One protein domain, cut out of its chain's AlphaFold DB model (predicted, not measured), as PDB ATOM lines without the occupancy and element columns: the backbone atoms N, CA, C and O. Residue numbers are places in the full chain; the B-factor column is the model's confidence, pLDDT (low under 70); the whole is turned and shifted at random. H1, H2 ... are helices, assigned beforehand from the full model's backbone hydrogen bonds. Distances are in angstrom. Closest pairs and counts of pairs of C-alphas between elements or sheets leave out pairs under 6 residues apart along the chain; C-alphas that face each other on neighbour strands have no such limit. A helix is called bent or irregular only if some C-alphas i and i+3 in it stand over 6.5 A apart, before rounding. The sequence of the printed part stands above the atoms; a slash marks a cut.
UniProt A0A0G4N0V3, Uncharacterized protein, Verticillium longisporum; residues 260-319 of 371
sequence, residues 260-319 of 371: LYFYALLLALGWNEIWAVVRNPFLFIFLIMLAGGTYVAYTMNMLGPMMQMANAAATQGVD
ATOM      1  N   LEU A 260     110.606   3.962 -28.797       52.28
ATOM      2  CA  LEU A 260     111.570   3.947 -27.683       52.28
ATOM      3  C   LEU A 260     111.426   5.128 -26.708       52.28
ATOM      4  O   LEU A 260     111.606   4.958 -25.502       52.28
ATOM      5  N   TYR A 261     111.024   6.302 -27.200       60.16
ATOM      6  CA  TYR A 261     110.768   7.468 -26.351       60.16
ATOM      7  C   TYR A 261     109.640   7.232 -25.340       60.16
ATOM      8  O   TYR A 261     109.660   7.815 -24.263       60.16
ATOM      9  N   PHE A 262     108.674   6.364 -25.648       58.50
ATOM     10  CA  PHE A 262     107.584   6.023 -24.743       58.50
ATOM     11  C   PHE A 262     108.094   5.213 -23.551       58.50
ATOM     12  O   PHE A 262     107.685   5.484 -22.429       58.50
ATOM     13  N   TYR A 263     109.048   4.298 -23.758       65.12
ATOM     14  CA  TYR A 263     109.710   3.578 -22.665       65.12
ATOM     15  C   TYR A 263     110.565   4.507 -21.794       65.12
ATOM     16  O   TYR A 263     110.547   4.377 -20.573       65.12
ATOM     17  N   ALA A 264     111.253   5.483 -22.396       61.22
ATOM     18  CA  ALA A 264     111.990   6.505 -21.650       61.22
ATOM     19  C   ALA A 264     111.053   7.385 -20.802       61.22
ATOM     20  O   ALA A 264     111.351   7.683 -19.648       61.22
ATOM     21  N   LEU A 265     109.885   7.740 -21.343       57.03
ATOM     22  CA  LEU A 265     108.856   8.507 -20.640       57.03
ATOM     23  C   LEU A 265     108.246   7.694 -19.482       57.03
ATOM     24  O   LEU A 265     108.020   8.235 -18.405       57.03
ATOM     25  N   LEU A 266     108.069   6.384 -19.677       56.12
ATOM     26  CA  LEU A 266     107.575   5.422 -18.681       56.12
ATOM     27  C   LEU A 266     108.559   5.193 -17.525       56.12
ATOM     28  O   LEU A 266     108.129   5.032 -16.385       56.12
ATOM     29  N   LEU A 267     109.861   5.235 -17.815       67.25
ATOM     30  CA  LEU A 267     110.934   5.206 -16.819       67.25
ATOM     31  C   LEU A 267     111.061   6.529 -16.048       67.25
ATOM     32  O   LEU A 267     111.309   6.501 -14.848       67.25
ATOM     33  N   ALA A 268     110.888   7.671 -16.719       58.53
ATOM     34  CA  ALA A 268     111.072   8.992 -16.114       58.53
ATOM     35  C   ALA A 268     109.892   9.452 -15.236       58.53
ATOM     36  O   ALA A 268     110.105  10.136 -14.241       58.53
ATOM     37  N   LEU A 269     108.659   9.099 -15.608       60.12
ATOM     38  CA  LEU A 269     107.411   9.575 -14.992       60.12
ATOM     39  C   LEU A 269     106.602   8.425 -14.372       60.12
ATOM     40  O   LEU A 269     105.392   8.463 -14.490       60.12
ATOM     41  N   GLY A 270     107.235   7.351 -13.885       65.38
ATOM     42  CA  GLY A 270     106.642   6.087 -13.393       65.38
ATOM     43  C   GLY A 270     105.116   5.869 -13.526       65.38
ATOM     44  O   GLY A 270     104.319   6.649 -13.038       65.38
ATOM     45  N   TRP A 271     104.684   4.736 -14.097       58.12
ATOM     46  CA  TRP A 271     103.296   4.322 -14.449       58.12
ATOM     47  C   TRP A 271     102.077   5.064 -13.834       58.12
ATOM     48  O   TRP A 271     101.113   5.353 -14.545       58.12
ATOM     49  N   ASN A 272     102.080   5.364 -12.537       59.62
ATOM     50  CA  ASN A 272     101.010   6.080 -11.844       59.62
ATOM     51  C   ASN A 272     100.927   7.588 -12.198       59.62
ATOM     52  O   ASN A 272      99.831   8.149 -12.253       59.62
ATOM     53  N   GLU A 273     102.053   8.248 -12.478       58.38
ATOM     54  CA  GLU A 273     102.129   9.693 -12.747       58.38
ATOM     55  C   GLU A 273     101.791  10.020 -14.208       58.38
ATOM     56  O   GLU A 273     101.071  10.986 -14.466       58.38
ATOM     57  N   ILE A 274     102.161   9.155 -15.163       62.38
ATOM     58  CA  ILE A 274     101.711   9.258 -16.567       62.38
ATOM     59  C   ILE A 274     100.188   9.286 -16.653       62.38
ATOM     60  O   ILE A 274      99.610  10.120 -17.350       62.38
ATOM     61  N   TRP A 275      99.515   8.400 -15.922       60.19
ATOM     62  CA  TRP A 275      98.058   8.364 -15.928       60.19
ATOM     63  C   TRP A 275      97.433   9.567 -15.219       60.19
ATOM     64  O   TRP A 275      96.347   9.990 -15.615       60.19
ATOM     65  N   ALA A 276      98.103  10.155 -14.224       61.50
ATOM     66  CA  ALA A 276      97.662  11.399 -13.597       61.50
ATOM     67  C   ALA A 276      97.750  12.590 -14.570       61.50
ATOM     68  O   ALA A 276      96.819  13.393 -14.654       61.50
ATOM     69  N   VAL A 277      98.827  12.653 -15.354       62.31
ATOM     70  CA  VAL A 277      99.056  13.674 -16.382       62.31
ATOM     71  C   VAL A 277      98.084  13.523 -17.553       62.31
ATOM     72  O   VAL A 277      97.445  14.494 -17.939       62.31
ATOM     73  N   VAL A 278      97.920  12.312 -18.096       66.19
ATOM     74  CA  VAL A 278      97.028  12.046 -19.243       66.19
ATOM     75  C   VAL A 278      95.554  12.243 -18.871       66.19
ATOM     76  O   VAL A 278      94.749  12.650 -19.707       66.19
ATOM     77  N   ARG A 279      95.177  11.988 -17.612       52.81
ATOM     78  CA  ARG A 279      93.803  12.185 -17.122       52.81
ATOM     79  C   ARG A 279      93.482  13.653 -16.818       52.81
ATOM     80  O   ARG A 279      92.303  14.005 -16.798       52.81
ATOM     81  N   ASN A 280      94.488  14.500 -16.586       68.12
ATOM     82  CA  ASN A 280      94.296  15.929 -16.358       68.12
ATOM     83  C   ASN A 280      94.582  16.721 -17.651       68.12
ATOM     84  O   ASN A 280      95.748  16.931 -17.994       68.12
ATOM     85  N   PRO A 281      93.544  17.212 -18.355       60.59
ATOM     86  CA  PRO A 281      93.716  17.866 -19.652       60.59
ATOM     87  C   PRO A 281      94.619  19.106 -19.582       60.59
ATOM     88  O   PRO A 281      95.315  19.401 -20.550       60.59
ATOM     89  N   PHE A 282      94.680  19.795 -18.437       64.12
ATOM     90  CA  PHE A 282      95.560  20.952 -18.257       64.12
ATOM     91  C   PHE A 282      97.038  20.559 -18.174       64.12
ATOM     92  O   PHE A 282      97.874  21.216 -18.789       64.12
ATOM     93  N   LEU A 283      97.365  19.473 -17.465       69.69
ATOM     94  CA  LEU A 283      98.745  18.986 -17.352       69.69
ATOM     95  C   LEU A 283      99.247  18.413 -18.676       69.69
ATOM     96  O   LEU A 283     100.395  18.640 -19.049       69.69
ATOM     97  N   PHE A 284      98.376  17.720 -19.409       71.69
ATOM     98  CA  PHE A 284      98.704  17.191 -20.726       71.69
ATOM     99  C   PHE A 284      99.018  18.310 -21.733       71.69
ATOM    100  O   PHE A 284     100.043  18.265 -22.412       71.69
ATOM    101  N   ILE A 285      98.184  19.356 -21.781       68.50
ATOM    102  CA  ILE A 285      98.423  20.530 -22.634       68.50
ATOM    103  C   ILE A 285      99.693  21.270 -22.196       68.50
ATOM    104  O   ILE A 285     100.499  21.648 -23.044       68.50
ATOM    105  N   PHE A 286      99.915  21.434 -20.890       75.31
ATOM    106  CA  PHE A 286     101.128  22.056 -20.355       75.31
ATOM    107  C   PHE A 286     102.403  21.313 -20.779       75.31
ATOM    108  O   PHE A 286     103.376  21.947 -21.181       75.31
ATOM    109  N   LEU A 287     102.380  19.977 -20.779       72.81
ATOM    110  CA  LEU A 287     103.499  19.157 -21.247       72.81
ATOM    111  C   LEU A 287     103.757  19.303 -22.748       72.81
ATOM    112  O   LEU A 287     104.912  19.396 -23.156       72.81
ATOM    113  N   ILE A 288     102.704  19.380 -23.564       75.62
ATOM    114  CA  ILE A 288     102.841  19.645 -25.003       75.62
ATOM    115  C   ILE A 288     103.422  21.044 -25.239       75.62
ATOM    116  O   ILE A 288     104.303  21.198 -26.084       75.62
ATOM    117  N   MET A 289     102.989  22.053 -24.477       71.94
ATOM    118  CA  MET A 289     103.554  23.403 -24.565       71.94
ATOM    119  C   MET A 289     105.023  23.444 -24.139       71.94
ATOM    120  O   MET A 289     105.820  24.091 -24.809       71.94
ATOM    121  N   LEU A 290     105.402  22.740 -23.068       76.31
ATOM    122  CA  LEU A 290     106.796  22.630 -22.637       76.31
ATOM    123  C   LEU A 290     107.655  21.920 -23.683       76.31
ATOM    124  O   LEU A 290     108.745  22.395 -23.995       76.31
ATOM    125  N   ALA A 291     107.167  20.820 -24.256       75.31
ATOM    126  CA  ALA A 291     107.874  20.088 -25.302       75.31
ATOM    127  C   ALA A 291     108.030  20.934 -26.575       75.31
ATOM    128  O   ALA A 291     109.131  21.034 -27.113       75.31
ATOM    129  N   GLY A 292     106.961  21.607 -27.015       78.88
ATOM    130  CA  GLY A 292     106.992  22.524 -28.154       78.88
ATOM    131  C   GLY A 292     107.903  23.727 -27.910       78.88
ATOM    132  O   GLY A 292     108.737  24.045 -28.750       78.88
ATOM    133  N   GLY A 293     107.814  24.349 -26.733       76.94
ATOM    134  CA  GLY A 293     108.669  25.469 -26.335       76.94
ATOM    135  C   GLY A 293     110.145  25.079 -26.257       76.94
ATOM    136  O   GLY A 293     110.998  25.794 -26.774       76.94
ATOM    137  N   THR A 294     110.447  23.905 -25.699       78.75
ATOM    138  CA  THR A 294     111.815  23.365 -25.630       78.75
ATOM    139  C   THR A 294     112.349  23.025 -27.020       78.75
ATOM    140  O   THR A 294     113.505  23.307 -27.318       78.75
ATOM    141  N   TYR A 295     111.511  22.481 -27.903       79.19
ATOM    142  CA  TYR A 295     111.883  22.197 -29.289       79.19
ATOM    143  C   TYR A 295     112.173  23.478 -30.085       79.19
ATOM    144  O   TYR A 295     113.168  23.548 -30.807       79.19
ATOM    145  N   VAL A 296     111.367  24.528 -29.908       78.06
ATOM    146  CA  VAL A 296     111.632  25.853 -30.494       78.06
ATOM    147  C   VAL A 296     112.921  26.455 -29.923       78.06
ATOM    148  O   VAL A 296     113.753  26.962 -30.670       78.06
ATOM    149  N   ALA A 297     113.146  26.347 -28.612       79.19
ATOM    150  CA  ALA A 297     114.375  26.828 -27.983       79.19
ATOM    151  C   ALA A 297     115.623  26.063 -28.463       79.19
ATOM    152  O   ALA A 297     116.679  26.669 -28.646       79.19
ATOM    153  N   TYR A 298     115.500  24.753 -28.703       82.38
ATOM    154  CA  TYR A 298     116.561  23.909 -29.253       82.38
ATOM    155  C   TYR A 298     116.869  24.258 -30.713       82.38
ATOM    156  O   TYR A 298     118.023  24.488 -31.059       82.38
ATOM    157  N   THR A 299     115.842  24.362 -31.561       79.19
ATOM    158  CA  THR A 299     116.000  24.678 -32.996       79.19
ATOM    159  C   THR A 299     116.564  26.076 -33.236       79.19
ATOM    160  O   THR A 299     117.338  26.269 -34.168       79.19
ATOM    161  N   MET A 300     116.244  27.033 -32.365       84.62
ATOM    162  CA  MET A 300     116.785  28.395 -32.414       84.62
ATOM    163  C   MET A 300     118.125  28.543 -31.673       84.62
ATOM    164  O   MET A 300     118.627  29.656 -31.534       84.62
ATOM    165  N   ASN A 301     118.702  27.445 -31.164       84.69
ATOM    166  CA  ASN A 301     119.947  27.422 -30.386       84.69
ATOM    167  C   ASN A 301     119.940  28.370 -29.159       84.69
ATOM    168  O   ASN A 301     120.977  28.835 -28.690       84.69
ATOM    169  N   MET A 302     118.748  28.659 -28.626       84.25
ATOM    170  CA  MET A 302     118.514  29.611 -27.532       84.25
ATOM    171  C   MET A 302     118.539  28.966 -26.144       84.25
ATOM    172  O   MET A 302     118.408  29.672 -25.143       84.25
ATOM    173  N   LEU A 303     118.725  27.646 -26.052       78.62
ATOM    174  CA  LEU A 303     118.772  26.942 -24.764       78.62
ATOM    175  C   LEU A 303     119.859  27.499 -23.835       78.62
ATOM    176  O   LEU A 303     119.610  27.679 -22.646       78.62
ATOM    177  N   GLY A 304     121.037  27.826 -24.375       81.69
ATOM    178  CA  GLY A 304     122.127  28.435 -23.607       81.69
ATOM    179  C   GLY A 304     121.742  29.801 -23.018       81.69
ATOM    180  O   GLY A 304     121.741  29.947 -21.794       81.69
ATOM    181  N   PRO A 305     121.362  30.786 -23.853       87.50
ATOM    182  CA  PRO A 305     120.901  32.095 -23.387       87.50
ATOM    183  C   PRO A 305     119.717  32.039 -22.406       87.50
ATOM    184  O   PRO A 305     119.724  32.747 -21.400       87.50
ATOM    185  N   MET A 306     118.728  31.167 -22.635       80.62
ATOM    186  CA  MET A 306     117.590  30.999 -21.718       80.62
ATOM    187  C   MET A 306     118.016  30.461 -20.352       80.62
ATOM    188  O   MET A 306     117.535  30.950 -19.333       80.62
ATOM    189  N   MET A 307     118.944  29.502 -20.308       80.69
ATOM    190  CA  MET A 307     119.495  28.986 -19.050       80.69
ATOM    191  C   MET A 307     120.279  30.057 -18.281       80.69
ATOM    192  O   MET A 307     120.190  30.124 -17.056       80.69
ATOM    193  N   GLN A 308     121.011  30.929 -18.979       82.75
ATOM    194  CA  GLN A 308     121.713  32.052 -18.350       82.75
ATOM    195  C   GLN A 308     120.737  33.083 -17.775       82.75
ATOM    196  O   GLN A 308     120.908  33.506 -16.633       82.75
ATOM    197  N   MET A 309     119.681  33.434 -18.518       81.50
ATOM    198  CA  MET A 309     118.627  34.318 -18.011       81.50
ATOM    199  C   MET A 309     117.865  33.695 -16.841       81.50
ATOM    200  O   MET A 309     117.579  34.392 -15.873       81.50
ATOM    201  N   ALA A 310     117.566  32.395 -16.890       77.19
ATOM    202  CA  ALA A 310     116.891  31.692 -15.803       77.19
ATOM    203  C   ALA A 310     117.742  31.683 -14.527       77.19
ATOM    204  O   ALA A 310     117.235  31.997 -13.452       77.19
ATOM    205  N   ASN A 311     119.043  31.404 -14.649       83.69
ATOM    206  CA  ASN A 311     119.970  31.471 -13.522       83.69
ATOM    207  C   ASN A 311     120.097  32.898 -12.971       83.69
ATOM    208  O   ASN A 311     120.067  33.071 -11.758       83.69
ATOM    209  N   ALA A 312     120.168  33.914 -13.837       84.56
ATOM    210  CA  ALA A 312     120.220  35.319 -13.424       84.56
ATOM    211  C   ALA A 312     118.922  35.789 -12.739       84.56
ATOM    212  O   ALA A 312     118.960  36.534 -11.762       84.56
ATOM    213  N   ALA A 313     117.763  35.335 -13.221       81.25
ATOM    214  CA  ALA A 313     116.472  35.618 -12.603       81.25
ATOM    215  C   ALA A 313     116.322  34.892 -11.257       81.25
ATOM    216  O   ALA A 313     115.780  35.457 -10.310       81.25
ATOM    217  N   ALA A 314     116.832  33.661 -11.146       81.81
ATOM    218  CA  ALA A 314     116.835  32.908  -9.899       81.81
ATOM    219  C   ALA A 314     117.739  33.562  -8.846       81.81
ATOM    220  O   ALA A 314     117.317  33.719  -7.701       81.81
ATOM    221  N   THR A 315     118.944  34.005  -9.220       84.25
ATOM    222  CA  THR A 315     119.830  34.733  -8.300       84.25
ATOM    223  C   THR A 315     119.223  36.070  -7.879       84.25
ATOM    224  O   THR A 315     119.164  36.344  -6.683       84.25
ATOM    225  N   GLN A 316     118.652  36.841  -8.811       85.88
ATOM    226  CA  GLN A 316     117.914  38.064  -8.466       85.88
ATOM    227  C   GLN A 316     116.711  37.790  -7.557       85.88
ATOM    228  O   GLN A 316     116.473  38.534  -6.609       85.88
ATOM    229  N   GLY A 317     115.963  36.715  -7.804       84.88
ATOM    230  CA  GLY A 317     114.837  36.310  -6.966       84.88
ATOM    231  C   GLY A 317     115.266  35.954  -5.542       84.88
ATOM    232  O   GLY A 317     114.599  36.345  -4.584       84.88
ATOM    233  N   VAL A 318     116.407  35.275  -5.387       84.75
ATOM    234  CA  VAL A 318     117.009  34.986  -4.077       84.75
ATOM    235  C   VAL A 318     117.439  36.272  -3.375       84.75
ATOM    236  O   VAL A 318     117.203  36.407  -2.175       84.75
ATOM    237  N   ASP A 319     118.022  37.229  -4.091       85.94
ATOM    238  CA  ASP A 319     118.469  38.493  -3.503       85.94
ATOM    239  C   ASP A 319     117.294  39.375  -3.067       85.94
ATOM    240  O   ASP A 319     117.288  39.886  -1.945       85.94
TER     241      ASP A 319
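Overview. This is residues 260 to 319 of the 371 residues of an uncharacterized protein of Verticillium longisporum (UniProt A0A0G4N0V3). Four helices follow one another in an open zigzag with no shared core: the two long ones, H3 and H4, meet near their ends as a wide V, and at the far end of H3 the short helices H2 and H1 turn off at two further corners. The free arm of the V, residues 307 to 319 of H4, sticks out. The printed part has 60 residues, with four named helices in the order H1, H2, H3, H4 and no named strand; the class is all helix. The whole is loose, with a radius of gyration of the C-alphas of 15.0 A, and the C-alphas span 37 by 29 by 21 A along their three main axes.

Along the chain. H1 holds residues 260 to 268 and begins with C-alpha 260 at (111.570, 3.947, -27.683). H2 holds residues 271 to 279. H1 and H2 are each 12.6 A from first to last C-alpha. H3, residues 281 to 299, is the longest helix by residues and measures 26.9 A, from C-alpha 281 at (93.716, 17.866, -19.652) to C-alpha 299. H4, residues 303 to 319, measures 24.2 A and ends with C-alpha 319 at (118.469, 38.493, -3.503). No helix is bent.

Arrangement. H1 and H2 are close but not clearly touching; their closest C-alphas, those of Leu 266 and Ile 274, are 7.3 A apart. Their lines are about perpendicular, at 75 degrees. H2 and H3 touch only at the corner by their link, and only just, with 3 pairs of C-alphas within 8 A; the closest are those of Val 277 and Leu 283, 5.4 A apart. H3 touches H2 with residues 283 to 284 alone. The lines of H2 and H3 are about perpendicular, at 81 degrees. H3 and H4 are close but not clearly touching, with their closest C-alphas, those of Ala 297 and Leu 303, 5.5 A apart. They stand at a steep tilt of 62 degrees and run opposite ways. H1 is apart from H3 and from H4, and H2 is apart from H4. In H1, H3 and H4 every O i to N i+4 pair is within hydrogen-bond range; in H2, 4 of 5 are.

Size, cuts and confidence. The two C-alphas farthest apart are those of Leu 260 and Asp 319, the first and last printed residues, at 42.7 A. The printed part has no cut, and the links H1 to H2, H2 to H3 and H3 to H4 are tight. Residues 288 to 293 of H3 and 307 to 319 of H4 stand free. The mean pLDDT of the printed part is 72.4; residues 260 to 283 and residue 285 are under 70.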